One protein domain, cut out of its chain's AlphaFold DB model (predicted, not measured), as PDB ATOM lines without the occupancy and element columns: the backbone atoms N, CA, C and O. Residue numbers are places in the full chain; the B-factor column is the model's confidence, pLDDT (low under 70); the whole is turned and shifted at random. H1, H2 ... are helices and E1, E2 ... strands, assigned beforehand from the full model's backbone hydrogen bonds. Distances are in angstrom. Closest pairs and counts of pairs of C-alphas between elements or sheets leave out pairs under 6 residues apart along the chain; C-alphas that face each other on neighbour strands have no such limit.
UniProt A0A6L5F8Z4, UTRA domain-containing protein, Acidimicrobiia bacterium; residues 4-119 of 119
ATOM      1  N   GLY A   4      41.244  55.892 -44.742       51.47
ATOM      2  CA  GLY A   4      40.329  55.162 -43.870       51.47
ATOM      3  C   GLY A   4      41.053  53.980 -43.233       51.47
ATOM      4  O   GLY A   4      41.754  53.235 -43.917       51.47
ATOM      5  N   SER A   5      40.901  53.779 -41.926       52.88
ATOM      6  CA  SER A   5      41.318  52.538 -41.269       52.88
ATOM      7  C   SER A   5      40.086  51.734 -40.893       52.88
ATOM      8  O   SER A   5      39.229  52.242 -40.178       52.88
ATOM      9  N   ARG A   6      40.008  50.476 -41.334       60.19
ATOM     10  CA  ARG A   6      39.069  49.508 -40.760       60.19
ATOM     11  C   ARG A   6      39.871  48.634 -39.801       60.19
ATOM     12  O   ARG A   6      40.823  47.984 -40.240       60.19
ATOM     13  N   SER A   7      39.556  48.652 -38.507       53.91
ATOM     14  CA  SER A   7      40.089  47.627 -37.600       53.91
ATOM     15  C   SER A   7      39.443  46.291 -37.969       53.91
ATOM     16  O   SER A   7      38.297  46.252 -38.423       53.91
ATOM     17  N   VAL A   8      40.220  45.211 -37.917       65.12
ATOM     18  CA  VAL A   8      39.792  43.918 -38.466       65.12
ATOM     19  C   VAL A   8      39.829  42.819 -37.426       65.12
ATOM     20  O   VAL A   8      38.965  41.952 -37.467       65.12
ATOM     21  N   GLU A   9      40.770  42.850 -36.487       72.75
ATOM     22  CA  GLU A   9      40.889  41.772 -35.511       72.75
ATOM     23  C   GLU A   9      41.699  42.235 -34.300       72.75
ATOM     24  O   GLU A   9      42.746  42.864 -34.473       72.75
ATOM     25  N   VAL A  10      41.228  41.914 -33.096       81.00
ATOM     26  CA  VAL A  10      42.012  41.987 -31.860       81.00
ATOM     27  C   VAL A  10      41.920  40.618 -31.203       81.00
ATOM     28  O   VAL A  10      40.820  40.120 -30.977       81.00
ATOM     29  N   LEU A  11      43.065  39.988 -30.969       84.81
ATOM     30  CA  LEU A  11      43.166  38.646 -30.404       84.81
ATOM     31  C   LEU A  11      44.102  38.673 -29.205       84.81
ATOM     32  O   LEU A  11      45.116  39.365 -29.241       84.81
ATOM     33  N   ILE A  12      43.777  37.891 -28.180       88.69
ATOM     34  CA  ILE A  12      44.671  37.608 -27.056       88.69
ATOM     35  C   ILE A  12      45.049  36.136 -27.135       88.69
ATOM     36  O   ILE A  12      44.189  35.277 -27.346       88.69
ATOM     37  N   GLY A  13      46.336  35.850 -26.998       90.50
ATOM     38  CA  GLY A  13      46.833  34.485 -26.986       90.50
ATOM     39  C   GLY A  13      48.290  34.396 -26.548       90.50
ATOM     40  O   GLY A  13      48.943  35.425 -26.362       90.50
ATOM     41  N   PRO A  14      48.803  33.168 -26.379       92.31
ATOM     42  CA  PRO A  14      50.192  32.949 -26.004       92.31
ATOM     43  C   PRO A  14      51.142  33.426 -27.109       92.31
ATOM     44  O   PRO A  14      50.918  33.161 -28.295       92.31
ATOM     45  N   ALA A  15      52.222  34.097 -26.715       89.44
ATOM     46  CA  ALA A  15      53.300  34.490 -27.606       89.44
ATOM     47  C   ALA A  15      53.999  33.255 -28.176       89.44
ATOM     48  O   ALA A  15      54.476  32.403 -27.422       89.44
ATOM     49  N   ASP A  16      54.120  33.189 -29.502       89.25
ATOM     50  CA  ASP A  16      55.052  32.256 -30.130       89.25
ATOM     51  C   ASP A  16      56.507  32.690 -29.884       89.25
ATOM     52  O   ASP A  16      56.787  33.844 -29.546       89.25
ATOM     53  N   LEU A  17      57.456  31.779 -30.106       88.62
ATOM     54  CA  LEU A  17      58.883  32.043 -29.915       88.62
ATOM     55  C   LEU A  17      59.392  33.286 -30.675       88.62
ATOM     56  O   LEU A  17      60.313  33.965 -30.220       88.62
ATOM     57  N   THR A  18      58.821  33.617 -31.836       86.62
ATOM     58  CA  THR A  18      59.251  34.785 -32.623       86.62
ATOM     59  C   THR A  18      58.769  36.081 -31.982       86.62
ATOM     60  O   THR A  18      59.533  37.041 -31.872       86.62
ATOM     61  N   VAL A  19      57.504  36.117 -31.571       85.81
ATOM     62  CA  VAL A  19      56.882  37.256 -30.895       85.81
ATOM     63  C   VAL A  19      57.516  37.468 -29.524       85.81
ATOM     64  O   VAL A  19      57.905  38.595 -29.228       85.81
ATOM     65  N   ALA A  20      57.705  36.399 -28.749       87.69
ATOM     66  CA  ALA A  20      58.317  36.436 -27.426       87.69
ATOM     67  C   ALA A  20      59.724  37.050 -27.466       87.69
ATOM     68  O   ALA A  20      59.999  38.040 -26.789       87.69
ATOM     69  N   ASN A  21      60.581  36.570 -28.376       86.12
ATOM     70  CA  ASN A  21      61.930  37.115 -28.559       86.12
ATOM     71  C   ASN A  21      61.934  38.593 -28.978       86.12
ATOM     72  O   ASN A  21      62.807  39.355 -28.568       86.12
ATOM     73  N   ARG A  22      60.972  39.015 -29.811       82.88
ATOM     74  CA  ARG A  22      60.872  40.410 -30.272       82.88
ATOM     75  C   ARG A  22      60.349  41.344 -29.185       82.88
ATOM     76  O   ARG A  22      60.785  42.488 -29.125       82.88
ATOM     77  N   LEU A  23      59.408  40.877 -28.371       82.31
ATOM     78  CA  LEU A  23      58.846  41.630 -27.249       82.31
ATOM     79  C   LEU A  23      59.714  41.555 -25.989       82.31
ATOM     80  O   LEU A  23      59.490  42.338 -25.073       82.31
ATOM     81  N   VAL A  24      60.726  40.680 -25.974       85.62
ATOM     82  CA  VAL A  24      61.593  40.423 -24.814       85.62
ATOM     83  C   VAL A  24      60.763  39.946 -23.613       85.62
ATOM     84  O   VAL A  24      60.899  40.448 -22.501       85.62
ATOM     85  N   ILE A  25      59.880  38.981 -23.876       86.50
ATOM     86  CA  ILE A  25      59.027  38.282 -22.900       86.50
ATOM     87  C   ILE A  25      59.256  36.769 -23.013       86.50
ATOM     88  O   ILE A  25      59.898  36.314 -23.968       86.50
ATOM     89  N   GLU A  26      58.741  35.984 -22.072       89.50
ATOM     90  CA  GLU A  26      58.809  34.525 -22.145       89.50
ATOM     91  C   GLU A  26      57.848  33.961 -23.208       89.50
ATOM     92  O   GLU A  26      56.785  34.514 -23.508       89.50
ATOM     93  N   GLU A  27      58.234  32.838 -23.821       91.81
ATOM     94  CA  GLU A  27      57.340  32.097 -24.715       91.81
ATOM     95  C   GLU A  27      56.110  31.617 -23.936       91.81
ATOM     96  O   GLU A  27      56.224  31.102 -22.825       91.81
ATOM     97  N   GLY A  28      54.924  31.774 -24.525       90.81
ATOM     98  CA  GLY A  28      53.666  31.436 -23.867       90.81
ATOM     99  C   GLY A  28      53.056  32.558 -23.024       90.81
ATOM    100  O   GLY A  28      51.891  32.427 -22.648       90.81
ATOM    101  N   GLU A  29      53.764  33.667 -22.779       91.12
ATOM    102  CA  GLU A  29      53.158  34.848 -22.154       91.12
ATOM    103  C   GLU A  29      52.041  35.434 -23.022       91.12
ATOM    104  O   GLU A  29      52.089  35.391 -24.253       91.12
ATOM    105  N   GLU A  30      51.021  36.005 -22.382       92.00
ATOM    106  CA  GLU A  30      49.885  36.574 -23.099       92.00
ATOM    107  C   GLU A  30      50.276  37.837 -23.872       92.00
ATOM    108  O   GLU A  30      50.812  38.812 -23.337       92.00
ATOM    109  N   VAL A  31      49.937  37.835 -25.157       90.81
ATOM    110  CA  VAL A  31      50.140  38.943 -26.083       90.81
ATOM    111  C   VAL A  31      48.810  39.309 -26.711       90.81
ATOM    112  O   VAL A  31      48.014  38.445 -27.083       90.81
ATOM    113  N   ILE A  32      48.591  40.613 -26.862       88.50
ATOM    114  CA  ILE A  32      47.503  41.137 -27.673       88.50
ATOM    115  C   ILE A  32      48.014  41.425 -29.088       88.50
ATOM    116  O   ILE A  32      48.957  42.197 -29.294       88.50
ATOM    117  N   SER A  33      47.382  40.781 -30.063       86.88
ATOM    118  CA  SER A  33      47.660  40.903 -31.490       86.88
ATOM    119  C   SER A  33      46.538  41.676 -32.170       86.88
ATOM    120  O   SER A  33      45.383  41.250 -32.198       86.88
ATOM    121  N   ILE A  34      46.879  42.818 -32.757       84.75
ATOM    122  CA  ILE A  34      45.941  43.739 -33.394       84.75
ATOM    123  C   ILE A  34      46.220  43.753 -34.892       84.75
ATOM    124  O   ILE A  34      47.324  44.089 -35.311       84.75
ATOM    125  N   SER A  35      45.214  43.444 -35.709       81.75
ATOM    126  CA  SER A  35      45.293  43.510 -37.171       81.75
ATOM    127  C   SER A  35      44.358  44.589 -37.720       81.75
ATOM    128  O   SER A  35      43.153  44.601 -37.453       81.75
ATOM    129  N   ARG A  36      44.901  45.510 -38.518       81.38
ATOM    130  CA  ARG A  36      44.173  46.651 -39.093       81.38
ATOM    131  C   ARG A  36      44.410  46.731 -40.587       81.38
ATOM    132  O   ARG A  36      45.534  46.584 -41.054       81.38
ATOM    133  N   ILE A  37      43.360  47.017 -41.348       76.75
ATOM    134  CA  ILE A  37      43.474  47.229 -42.789       76.75
ATOM    135  C   ILE A  37      43.416  48.721 -43.065       76.75
ATOM    136  O   ILE A  37      42.445  49.407 -42.733       76.75
ATOM    137  N   ARG A  38      44.474  49.224 -43.698       75.12
ATOM    138  CA  ARG A  38      44.527  50.583 -44.227       75.12
ATOM    139  C   ARG A  38      43.911  50.595 -45.612       75.12
ATOM    140  O   ARG A  38      44.334  49.848 -46.495       75.12
ATOM    141  N   VAL A  39      42.929  51.464 -45.784       72.38
ATOM    142  CA  VAL A  39      42.185  51.662 -47.020       72.38
ATOM    143  C   VAL A  39      42.488  53.065 -47.535       72.38
ATOM    144  O   VAL A  39      42.429  54.039 -46.784       72.38
ATOM    145  N   ALA A  40      42.809  53.171 -48.819       73.38
ATOM    146  CA  ALA A  40      42.868  54.441 -49.530       73.38
ATOM    147  C   ALA A  40      41.957  54.336 -50.750       73.38
ATOM    148  O   ALA A  40      42.024  53.349 -51.478       73.38
ATOM    149  N   ASP A  41      41.078  55.320 -50.933       73.50
ATOM    150  CA  ASP A  41      40.136  55.372 -52.058       73.50
ATOM    151  C   ASP A  41      39.330  54.062 -52.218       73.50
ATOM    152  O   ASP A  41      39.170  53.521 -53.307       73.50
ATOM    153  N   HIS A  42      38.849  53.521 -51.090       68.44
ATOM    154  CA  HIS A  42      38.136  52.235 -50.973       68.44
ATOM    155  C   HIS A  42      38.942  50.977 -51.340       68.44
ATOM    156  O   HIS A  42      38.405  49.870 -51.285       68.44
ATOM    157  N   VAL A  43      40.236  51.116 -51.629       70.56
ATOM    158  CA  VAL A  43      41.137  50.005 -51.931       70.56
ATOM    159  C   VAL A  43      42.009  49.682 -50.710       70.56
ATOM    160  O   VAL A  43      42.713  50.558 -50.195       70.56
ATOM    161  N   PRO A  44      42.001  48.429 -50.222       71.50
ATOM    162  CA  PRO A  44      42.948  47.957 -49.218       71.50
ATOM    163  C   PRO A  44      44.390  48.097 -49.713       71.50
ATOM    164  O   PRO A  44      44.772  47.511 -50.723       71.50
ATOM    165  N   MET A  45      45.194  48.871 -48.988       74.62
ATOM    166  CA  MET A  45      46.588  49.158 -49.337       74.62
ATOM    167  C   MET A  45      47.587  48.445 -48.434       74.62
ATOM    168  O   MET A  45      48.675  48.068 -48.880       74.62
ATOM    169  N   ALA A  46      47.250  48.281 -47.155       73.31
ATOM    170  CA  ALA A  46      48.147  47.651 -46.201       73.31
ATOM    171  C   ALA A  46      47.394  46.895 -45.112       73.31
ATOM    172  O   ALA A  46      46.318  47.316 -44.686       73.31
ATOM    173  N   LEU A  47      48.005  45.809 -44.648       75.31
ATOM    174  CA  LEU A  47      47.638  45.143 -43.406       75.31
ATOM    175  C   LEU A  47      48.691  45.501 -42.363       75.31
ATOM    176  O   LEU A  47      49.864  45.182 -42.528       75.31
ATOM    177  N   GLU A  48      48.263  46.173 -41.312       77.31
ATOM    178  CA  GLU A  48      49.069  46.514 -40.151       77.31
ATOM    179  C   GLU A  48      48.815  45.455 -39.079       77.31
ATOM    180  O   GLU A  48      47.660  45.188 -38.754       77.31
ATOM    181  N   HIS A  49      49.868  44.827 -38.565       82.56
ATOM    182  CA  HIS A  49      49.775  43.860 -37.476       82.56
ATOM    183  C   HIS A  49      50.658  44.314 -36.324       82.56
ATOM    184  O   HIS A  49      51.833  44.617 -36.534       82.56
ATOM    185  N   THR A  50      50.101  44.373 -35.122       83.69
ATOM    186  CA  THR A  50      50.776  44.889 -33.936       83.69
ATOM    187  C   THR A  50      50.671  43.912 -32.786       83.69
ATOM    188  O   THR A  50      49.570  43.489 -32.461       83.69
ATOM    189  N   ASN A  51      51.804  43.603 -32.159       86.00
ATOM    190  CA  ASN A  51      51.875  42.755 -30.972       86.00
ATOM    191  C   ASN A  51      52.323  43.585 -29.769       86.00
ATOM    192  O   ASN A  51      53.279  44.360 -29.879       86.00
ATOM    193  N   LEU A  52      51.629  43.426 -28.642       86.19
ATOM    194  CA  LEU A  52      51.930  44.081 -27.369       86.19
ATOM    195  C   LEU A  52      51.786  43.069 -26.219       86.19
ATOM    196  O   LEU A  52      50.865  42.254 -26.267       86.19
ATOM    197  N   PRO A  53      52.624  43.119 -25.169       87.81
ATOM    198  CA  PRO A  53      52.434  42.272 -23.991       87.81
ATOM    199  C   PRO A  53      51.097  42.595 -23.311       87.81
ATOM    200  O   PRO A  53      50.871  43.746 -22.928       87.81
ATOM    201  N   ALA A  54      50.214  41.608 -23.146       87.19
ATOM    202  CA  ALA A  54      48.860  41.827 -22.625       87.19
ATOM    203  C   ALA A  54      48.876  42.402 -21.199       87.19
ATOM    204  O   ALA A  54      48.073  43.275 -20.869       87.19
ATOM    205  N   ALA A  55      49.866  42.006 -20.393       85.44
ATOM    206  CA  ALA A  55      50.081  42.521 -19.042       85.44
ATOM    207  C   ALA A  55      50.237  44.055 -18.980       85.44
ATOM    208  O   ALA A  55      49.880  44.672 -17.977       85.44
ATOM    209  N   LEU A  56      50.741  44.688 -20.048       82.06
ATOM    210  CA  LEU A  56      50.959  46.137 -20.110       82.06
ATOM    211  C   LEU A  56      49.738  46.918 -20.598       82.06
ATOM    212  O   LEU A  56      49.636  48.121 -20.360       82.06
ATOM    213  N   VAL A  57      48.831  46.254 -21.310       82.56
ATOM    214  CA  VAL A  57      47.716  46.895 -22.014       82.56
ATOM    215  C   VAL A  57      46.386  46.202 -21.734       82.56
ATOM    216  O   VAL A  57      45.537  46.095 -22.610       82.56
ATOM    217  N   SER A  58      46.181  45.757 -20.497       82.94
ATOM    218  CA  SER A  58      44.953  45.075 -20.079       82.94
ATOM    219  C   SER A  58      43.683  45.886 -20.400       82.94
ATOM    220  O   SER A  58      43.615  47.108 -20.193       82.94
ATOM    221  N   GLY A  59      42.667  45.230 -20.965       81.31
ATOM    222  CA  GLY A  59      41.430  45.878 -21.414       81.31
ATOM    223  C   GLY A  59      41.608  46.764 -22.654       81.31
ATOM    224  O   GLY A  59      40.889  47.761 -22.803       81.31
ATOM    225  N   LEU A  60      42.615  46.486 -23.489       81.81
ATOM    226  CA  LEU A  60      42.777  47.087 -24.820       81.81
ATOM    227  C   LEU A  60      41.921  46.348 -25.857       81.81
ATOM    228  O   LEU A  60      41.461  46.963 -26.814       81.81
ATOM    229  N   GLU A  61      41.657  45.066 -25.625       77.94
ATOM    230  CA  GLU A  61      40.758  44.194 -26.378       77.94
ATOM    231  C   GLU A  61      39.314  44.704 -26.429       77.94
ATOM    232  O   GLU A  61      38.646  44.550 -27.448       77.94
ATOM    233  N   ASP A  62      38.871  45.397 -25.379       79.12
ATOM    234  CA  ASP A  62      37.529  45.982 -25.289       79.12
ATOM    235  C   ASP A  62      37.417  47.342 -26.001       79.12
ATOM    236  O   ASP A  62      36.344  47.948 -26.057       79.12
ATOM    237  N   ILE A  63      38.531  47.882 -26.508       74.38
ATOM    238  CA  ILE A  63      38.565  49.202 -27.135       74.38
ATOM    239  C   ILE A  63      38.338  49.069 -28.637       74.38
ATOM    240  O   ILE A  63      39.062  48.370 -29.346       74.38
ATOM    241  N   ASP A  64      37.396  49.856 -29.153       72.69
ATOM    242  CA  ASP A  64      37.208  49.979 -30.593       72.69
ATOM    243  C   ASP A  64      38.334  50.809 -31.245       72.69
ATOM    244  O   ASP A  64      38.286  52.039 -31.362       72.69
ATOM    245  N   LEU A  65      39.360  50.096 -31.708       73.25
ATOM    246  CA  LEU A  65      40.498  50.638 -32.455       73.25
ATOM    247  C   LEU A  65      40.167  50.962 -33.932       73.25
ATOM    248  O   LEU A  65      41.078  51.287 -34.704       73.25
ATOM    249  N   SER A  66      38.898  50.859 -34.368       65.50
ATOM    250  CA  SER A  66      38.464  51.366 -35.686       65.50
ATOM    251  C   SER A  66      38.378  52.890 -35.698       65.50
ATOM    252  O   SER A  66      38.742  53.516 -36.694       65.50
ATOM    253  N   VAL A  67      37.929  53.471 -34.582       65.06
ATOM    254  CA  VAL A  67      37.682  54.910 -34.421       65.06
ATOM    255  C   VAL A  67      38.838  55.594 -33.697       65.06
ATOM    256  O   VAL A  67      39.119  56.768 -33.933       65.06
ATOM    257  N   GLN A  68      39.517  54.870 -32.807       68.00
ATOM    258  CA  GLN A  68      40.536  55.434 -31.926       68.00
ATOM    259  C   GLN A  68      41.951  55.088 -32.401       68.00
ATOM    260  O   GLN A  68      42.239  53.964 -32.816       68.00
ATOM    261  N   SER A  69      42.855  56.065 -32.319       75.31
ATOM    262  CA  SER A  69      44.284  55.869 -32.569       75.31
ATOM    263  C   SER A  69      44.886  54.975 -31.480       75.31
ATOM    264  O   SER A  69      44.806  55.298 -30.296       75.31
ATOM    265  N   LEU A  70      45.510  53.860 -31.877       77.75
ATOM    266  CA  LEU A  70      46.207  52.953 -30.956       77.75
ATOM    267  C   LEU A  70      47.247  53.705 -30.113       77.75
ATOM    268  O   LEU A  70      47.313  53.513 -28.904       77.75
ATOM    269  N   PHE A  71      48.019  54.593 -30.740       77.06
ATOM    270  CA  PHE A  71      49.065  55.359 -30.063       77.06
ATOM    271  C   PHE A  71      48.496  56.292 -28.997       77.06
ATOM    272  O   PHE A  71      48.986  56.295 -27.870       77.06
ATOM    273  N   ASP A  72      47.415  57.003 -29.316       78.81
ATOM    274  CA  ASP A  72      46.774  57.919 -28.374       78.81
ATOM    275  C   ASP A  72      46.243  57.144 -27.162       78.81
ATOM    276  O   ASP A  72      46.302  57.626 -26.034       78.81
ATOM    277  N   ARG A  73      45.747  55.914 -27.363       82.00
ATOM    278  CA  ARG A  73      45.265  55.060 -26.268       82.00
ATOM    279  C   ARG A  73      46.396  54.523 -25.403       82.00
ATOM    280  O   ARG A  73      46.255  54.545 -24.180       82.00
ATOM    281  N   LEU A  74      47.499  54.088 -26.008       81.12
ATOM    282  CA  LEU A  74      48.698  53.674 -25.273       81.12
ATOM    283  C   LEU A  74      49.205  54.806 -24.376       81.12
ATOM    284  O   LEU A  74      49.473  54.588 -23.196       81.12
ATOM    285  N   GLU A  75      49.222  56.031 -24.890       81.88
ATOM    286  CA  GLU A  75      49.697  57.180 -24.134       81.88
ATOM    287  C   GLU A  75      48.708  57.639 -23.052       81.88
ATOM    288  O   GLU A  75      49.084  57.796 -21.889       81.88
ATOM    289  N   LEU A  76      47.437  57.851 -23.407       81.62
ATOM    290  CA  LEU A  76      46.449  58.444 -22.503       81.62
ATOM    291  C   LEU A  76      45.987  57.478 -21.410       81.62
ATOM    292  O   LEU A  76      45.822  57.897 -20.264       81.62
ATOM    293  N   LYS A  77      45.752  56.203 -21.755       82.19
ATOM    294  CA  LYS A  77      45.213  55.201 -20.819       82.19
ATOM    295  C   LYS A  77      46.324  54.443 -20.103       82.19
ATOM    296  O   LYS A  77      46.242  54.265 -18.894       82.19
ATOM    297  N   TYR A  78      47.355  54.023 -20.835       81.12
ATOM    298  CA  TYR A  78      48.393  53.141 -20.296       81.12
ATOM    299  C   TYR A  78      49.679  53.875 -19.904       81.12
ATOM    300  O   TYR A  78      50.568  53.256 -19.330       81.12
ATOM    301  N   ARG A  79      49.788  55.188 -20.176       81.19
ATOM    302  CA  ARG A  79      51.017  55.984 -19.960       81.19
ATOM    303  C   ARG A  79      52.242  55.386 -20.656       81.19
ATOM    304  O   ARG A  79      53.380  55.634 -20.267       81.19
ATOM    305  N   ILE A  80      51.990  54.625 -21.714       80.12
ATOM    306  CA  ILE A  80      52.994  53.958 -22.521       80.12
ATOM    307  C   ILE A  80      53.254  54.818 -23.748       80.12
ATOM    308  O   ILE A  80      52.378  55.019 -24.589       80.12
ATOM    309  N   ARG A  81      54.495  55.280 -23.884       76.06
ATOM    310  CA  ARG A  81      55.003  55.831 -25.135       76.06
ATOM    311  C   ARG A  81      55.917  54.794 -25.784       76.06
ATOM    312  O   ARG A  81      56.965  54.468 -25.221       76.06
ATOM    313  N   PRO A  82      55.557  54.251 -26.958       68.38
ATOM    314  CA  PRO A  82      56.466  53.376 -27.679       68.38
ATOM    315  C   PRO A  82      57.734  54.151 -28.051       68.38
ATOM    316  O   PRO A  82      57.679  55.125 -28.798       68.38
ATOM    317  N   THR A  83      58.877  53.737 -27.501       65.81
ATOM    318  CA  THR A  83      60.181  54.380 -27.746       65.81
ATOM    319  C   THR A  83      60.965  53.669 -28.843       65.81
ATOM    320  O   THR A  83      61.826  54.271 -29.481       65.81
ATOM    321  N   SER A  84      60.651  52.397 -29.099       60.03
ATOM    322  CA  SER A  84      61.208  51.621 -30.199       60.03
ATOM    323  C   SER A  84      60.157  50.685 -30.784       60.03
ATOM    324  O   SER A  84      59.386  50.065 -30.049       60.03
ATOM    325  N   ALA A  85      60.140  50.583 -32.111       64.25
ATOM    326  CA  ALA A  85      59.289  49.666 -32.850       64.25
ATOM    327  C   ALA A  85      60.102  48.994 -33.959       64.25
ATOM    328  O   ALA A  85      60.741  49.679 -34.760       64.25
ATOM    329  N   GLU A  86      60.055  47.668 -34.040       63.62
ATOM    330  CA  GLU A  86      60.539  46.949 -35.212       63.62
ATOM    331  C   GLU A  86      59.413  46.905 -36.245       63.62
ATOM    332  O   GLU A  86      58.366  46.295 -36.015       63.62
ATOM    333  N   GLN A  87      59.627  47.570 -37.381       63.88
ATOM    334  CA  GLN A  87      58.684  47.593 -38.492       63.88
ATOM    335  C   GLN A  87      59.212  46.762 -39.658       63.88
ATOM    336  O   GLN A  87      60.233  47.092 -40.258       63.88
ATOM    337  N   LYS A  88      58.489  45.700 -40.014       65.94
ATOM    338  CA  LYS A  88      58.774  44.893 -41.200       65.94
ATOM    339  C   LYS A  88      57.713  45.155 -42.255       65.94
ATOM    340  O   LYS A  88      56.553  44.795 -42.074       65.94
ATOM    341  N   ILE A  89      58.131  45.769 -43.362       65.81
ATOM    342  CA  ILE A  89      57.289  45.945 -44.546       65.81
ATOM    343  C   ILE A  89      57.608  44.823 -45.527       65.81
ATOM    344  O   ILE A  89      58.762  44.619 -45.895       65.81
ATOM    345  N   SER A  90      56.598  44.076 -45.951       62.56
ATOM    346  CA  SER A  90      56.739  43.029 -46.964       62.56
ATOM    347  C   SER A  90      55.684  43.210 -48.051       62.56
ATOM    348  O   SER A  90      54.532  43.533 -47.763       62.56
ATOM    349  N   ALA A  91      56.089  43.041 -49.308       64.38
ATOM    350  CA  ALA A  91      55.161  42.934 -50.424       64.38
ATOM    351  C   ALA A  91      54.769  41.464 -50.557       64.38
ATOM    352  O   ALA A  91      55.636  40.605 -50.718       64.38
ATOM    353  N   CYS A  92      53.477  41.176 -50.470       58.72
ATOM    354  CA  CYS A  92      52.968  39.820 -50.609       58.72
ATOM    355  C   CYS A  92      52.040  39.766 -51.820       58.72
ATOM    356  O   CYS A  92      51.198  40.651 -52.000       58.72
ATOM    357  N   THR A  93      52.154  38.709 -52.622       54.16
ATOM    358  CA  THR A  93      51.108  38.349 -53.586       54.16
ATOM    359  C   THR A  93      49.850  37.932 -52.820       54.16
ATOM    360  O   THR A  93      49.933  37.378 -51.722       54.16
ATOM    361  N   GLN A  94      48.681  38.241 -53.377       51.84
ATOM    362  CA  GLN A  94      47.368  38.002 -52.775       51.84
ATOM    363  C   GLN A  94      47.230  36.544 -52.286       51.84
ATOM    364  O   GLN A  94      47.271  35.602 -53.073       51.84
ATOM    365  N   ASN A  95      47.095  36.353 -50.971       50.16
ATOM    366  CA  ASN A  95      46.872  35.050 -50.331       50.16
ATOM    367  C   ASN A  95      45.351  34.793 -50.177       50.16
ATOM    368  O   ASN A  95      44.578  35.738 -50.018       50.16
ATOM    369  N   LEU A  96      44.926  33.521 -50.197       49.09
ATOM    370  CA  LEU A  96      43.517  33.079 -50.147       49.09
ATOM    371  C   LEU A  96      42.684  33.633 -48.972       49.09
ATOM    372  O   LEU A  96      41.491  33.866 -49.145       49.09
ATOM    373  N   ARG A  97      43.287  33.912 -47.808       54.03
ATOM    374  CA  ARG A  97      42.624  34.520 -46.633       54.03
ATOM    375  C   ARG A  97      42.068  35.923 -46.934       54.03
ATOM    376  O   ARG A  97      41.227  36.419 -46.195       54.03
ATOM    377  N   TRP A  98      42.496  36.531 -48.044       51.97
ATOM    378  CA  TRP A  98      42.231  37.919 -48.431       51.97
ATOM    379  C   TRP A  98      41.446  38.058 -49.740       51.97
ATOM    380  O   TRP A  98      41.281  39.169 -50.236       51.97
ATOM    381  N   LEU A  99      40.935  36.955 -50.303       48.44
ATOM    382  CA  LEU A  99      40.165  36.951 -51.559       48.44
ATOM    383  C   LEU A  99      38.908  37.831 -51.519       48.44
ATOM    384  O   LEU A  99      38.471  38.324 -52.557       48.44
ATOM    385  N   SER A 100      38.336  38.063 -50.334       54.78
ATOM    386  CA  SER A 100      37.193  38.966 -50.160       54.78
ATOM    387  C   SER A 100      37.556  40.446 -50.346       54.78
ATOM    388  O   SER A 100      36.672  41.275 -50.559       54.78
ATOM    389  N   LEU A 101      38.846  40.790 -50.305       55.22
ATOM    390  CA  LEU A 101      39.357  42.149 -50.409       55.22
ATOM    391  C   LEU A 101      40.054  42.331 -51.763       55.22
ATOM    392  O   LEU A 101      41.175  41.876 -51.992       55.22
ATOM    393  N   ARG A 102      39.365  42.994 -52.697       51.03
ATOM    394  CA  ARG A 102      39.902  43.323 -54.025       51.03
ATOM    395  C   ARG A 102      41.001  44.390 -53.887       51.03
ATOM    396  O   ARG A 102      40.690  45.554 -53.660       51.03
ATOM    397  N   GLY A 103      42.273  44.005 -54.022       51.66
ATOM    398  CA  GLY A 103      43.417  44.927 -54.013       51.66
ATOM    399  C   GLY A 103      44.717  44.235 -54.439       51.66
ATOM    400  O   GLY A 103      45.031  43.154 -53.951       51.66
ATOM    401  N   THR A 104      45.449  44.839 -55.378       47.28
ATOM    402  CA  THR A 104      46.460  44.140 -56.196       47.28
ATOM    403  C   THR A 104      47.848  44.026 -55.556       47.28
ATOM    404  O   THR A 104      48.626  43.181 -55.971       47.28
ATOM    405  N   LEU A 105      48.186  44.810 -54.531       50.41
ATOM    406  CA  LEU A 105      49.482  44.739 -53.838       50.41
ATOM    407  C   LEU A 105      49.289  45.218 -52.399       50.41
ATOM    408  O   LEU A 105      49.201  46.418 -52.144       50.41
ATOM    409  N   LEU A 106      49.205  44.280 -51.457       52.81
ATOM    410  CA  LEU A 106      49.105  44.605 -50.037       52.81
ATOM    411  C   LEU A 106      50.510  44.727 -49.453       52.81
ATOM    412  O   LEU A 106      51.301  43.781 -49.487       52.81
ATOM    413  N   LYS A 107      50.810  45.897 -48.888       52.88
ATOM    414  CA  LYS A 107      51.967  46.056 -48.007       52.88
ATOM    415  C   LYS A 107      51.603  45.463 -46.648       52.88
ATOM    416  O   LYS A 107      50.721  45.972 -45.964       52.88
ATOM    417  N   TYR A 108      52.263  44.383 -46.256       53.75
ATOM    418  CA  TYR A 108      52.178  43.874 -44.892       53.75
ATOM    419  C   TYR A 108      53.130  44.690 -44.038       53.75
ATOM    420  O   TYR A 108      54.327  44.687 -44.304       53.75
ATOM    421  N   LEU A 109      52.595  45.409 -43.061       54.88
ATOM    422  CA  LEU A 109      53.342  46.181 -42.083       54.88
ATOM    423  C   LEU A 109      53.207  45.474 -40.733       54.88
ATOM    424  O   LEU A 109      52.198  45.595 -40.048       54.88
ATOM    425  N   TRP A 110      54.226  44.712 -40.364       54.38
ATOM    426  CA  TRP A 110      54.337  44.124 -39.035       54.38
ATOM    427  C   TRP A 110      55.042  45.119 -38.122       54.38
ATOM    428  O   TRP A 110      56.144  45.549 -38.449       54.38
ATOM    429  N   VAL A 111      54.421  45.496 -37.011       57.47
ATOM    430  CA  VAL A 111      54.961  46.442 -36.033       57.47
ATOM    431  C   VAL A 111      55.037  45.743 -34.684       57.47
ATOM    432  O   VAL A 111      54.015  45.415 -34.095       57.47
ATOM    433  N   CYS A 112      56.242  45.510 -34.183       57.09
ATOM    434  CA  CYS A 112      56.447  44.955 -32.849       57.09
ATOM    435  C   CYS A 112      57.080  46.016 -31.951       57.09
ATOM    436  O   CYS A 112      58.092  46.605 -32.334       57.09
ATOM    437  N   PHE A 113      56.510  46.275 -30.776       59.53
ATOM    438  CA  PHE A 113      57.060  47.255 -29.841       59.53
ATOM    439  C   PHE A 113      57.874  46.548 -28.758       59.53
ATOM    440  O   PHE A 113      57.324  46.061 -27.780       59.53
ATOM    441  N   SER A 114      59.193  46.502 -28.945       52.16
ATOM    442  CA  SER A 114      60.129  45.842 -28.024       52.16
ATOM    443  C   SER A 114      60.523  46.709 -26.826       52.16
ATOM    444  O   SER A 114      60.970  46.195 -25.804       52.16
ATOM    445  N   LYS A 115      60.374  48.038 -26.932       54.94
ATOM    446  CA  LYS A 115      60.577  48.973 -25.818       54.94
ATOM    447  C   LYS A 115      59.416  49.948 -25.723       54.94
ATOM    448  O   LYS A 115      59.255  50.863 -26.534       54.94
ATOM    449  N   LEU A 116      58.624  49.738 -24.686       59.66
ATOM    450  CA  LEU A 116      57.553  50.615 -24.256       59.66
ATOM    451  C   LEU A 116      58.101  51.423 -23.074       59.66
ATOM    452  O   LEU A 116      58.450  50.861 -22.041       59.66
ATOM    453  N   GLY A 117      58.295  52.728 -23.273       50.59
ATOM    454  CA  GLY A 117      58.728  53.627 -22.206       50.59
ATOM    455  C   GLY A 117      57.513  54.120 -21.431       50.59
ATOM    456  O   GLY A 117      56.536  54.549 -22.044       50.59
ATOM    457  N   PHE A 118      57.569  54.070 -20.105       50.66
ATOM    458  CA  PHE A 118      56.585  54.740 -19.259       50.66
ATOM    459  C   PHE A 118      56.947  56.224 -19.173       50.66
ATOM    460  O   PHE A 118      58.120  56.557 -18.984       50.66
ATOM    461  N   CYS A 119      55.964  57.096 -19.396       50.50
ATOM    462  CA  CYS A 119      56.141  58.545 -19.316       50.50
ATOM    463  C   CYS A 119      55.898  59.072 -17.899       50.50
ATOM    464  O   CYS A 119      55.000  58.528 -17.217       50.50
TER     465      CYS A 119
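What this domain is: This is residues 4 to 119 of the 119 residues of the protein "UTRA domain-containing protein" of Acidimicrobiia bacterium (UniProt A0A6L5F8Z4). What is the main shape? One twisted sheet of five long strands, in the order E1 E2 E3 E5 E4, makes a wall, with the short helix H1 over one face near one end and H2 on the opposite face beside E4. The loop of residues 93 to 105 lies at the other end. What are the counts? The printed part has 116 residues with named elements in the order E1 H1 E2 E3 H2 E4 E5, a mixed class and a mixed sheet. It is compact, with a radius of gyration of the C-alphas of 14.5 A and spans of 39 by 30 by 23 A.

How they stand to each other: How do the strands pair? Edge strand E1, residues 4 to 14, is antiparallel to E2, residues 30 to 40, with N 6 and O 37 at 3.0 A. E2 and E3, residues 43 to 53, form a hairpin, with N 34 and O 50 at 2.8 A, and E3 is parallel to E5, residues 106 to 118, with N 109 and O 47 at 2.8 A. E5 and edge strand E4, residues 80 to 92, form a hairpin, with N 88 and O 110 at 2.8 A. Where are the helices? H1, residues 17 to 23, is over E3 at a height over the sheet of 7.9 A and touches E5, the closest C-alphas being Leu 23 and Ser 114 at 4.5 A. H2, residues 70 to 78, touches E4, the closest C-alphas being Leu 74 and Ile 80 at 5.1 A. In H1 and H2 every O i to N i+4 pair is within hydrogen-bond range.

Where its parts are: Where do the strands run? E1 begins at C-alpha 4, (40.329, 55.162, -43.870), and is 30.2 A long; E2 is 32.7 A, E3 31.1 A, E4 31.4 A and E5 33.3 A, ending at C-alpha 118, (56.585, 54.740, -19.259). Which bend? E4 bends by 69 degrees at residue 83, and E5 by 57 degrees at residue 114.

The domain as a whole: Which links are long? Those from E3 to H2 and from E4 to E5 are, and the printed part has no cut. How far and how sure? The two C-alphas farthest apart, Leu 99 and Cys 119, are 42.0 A apart; pLDDT is under 70 for 47 residues, among them 82 to 119.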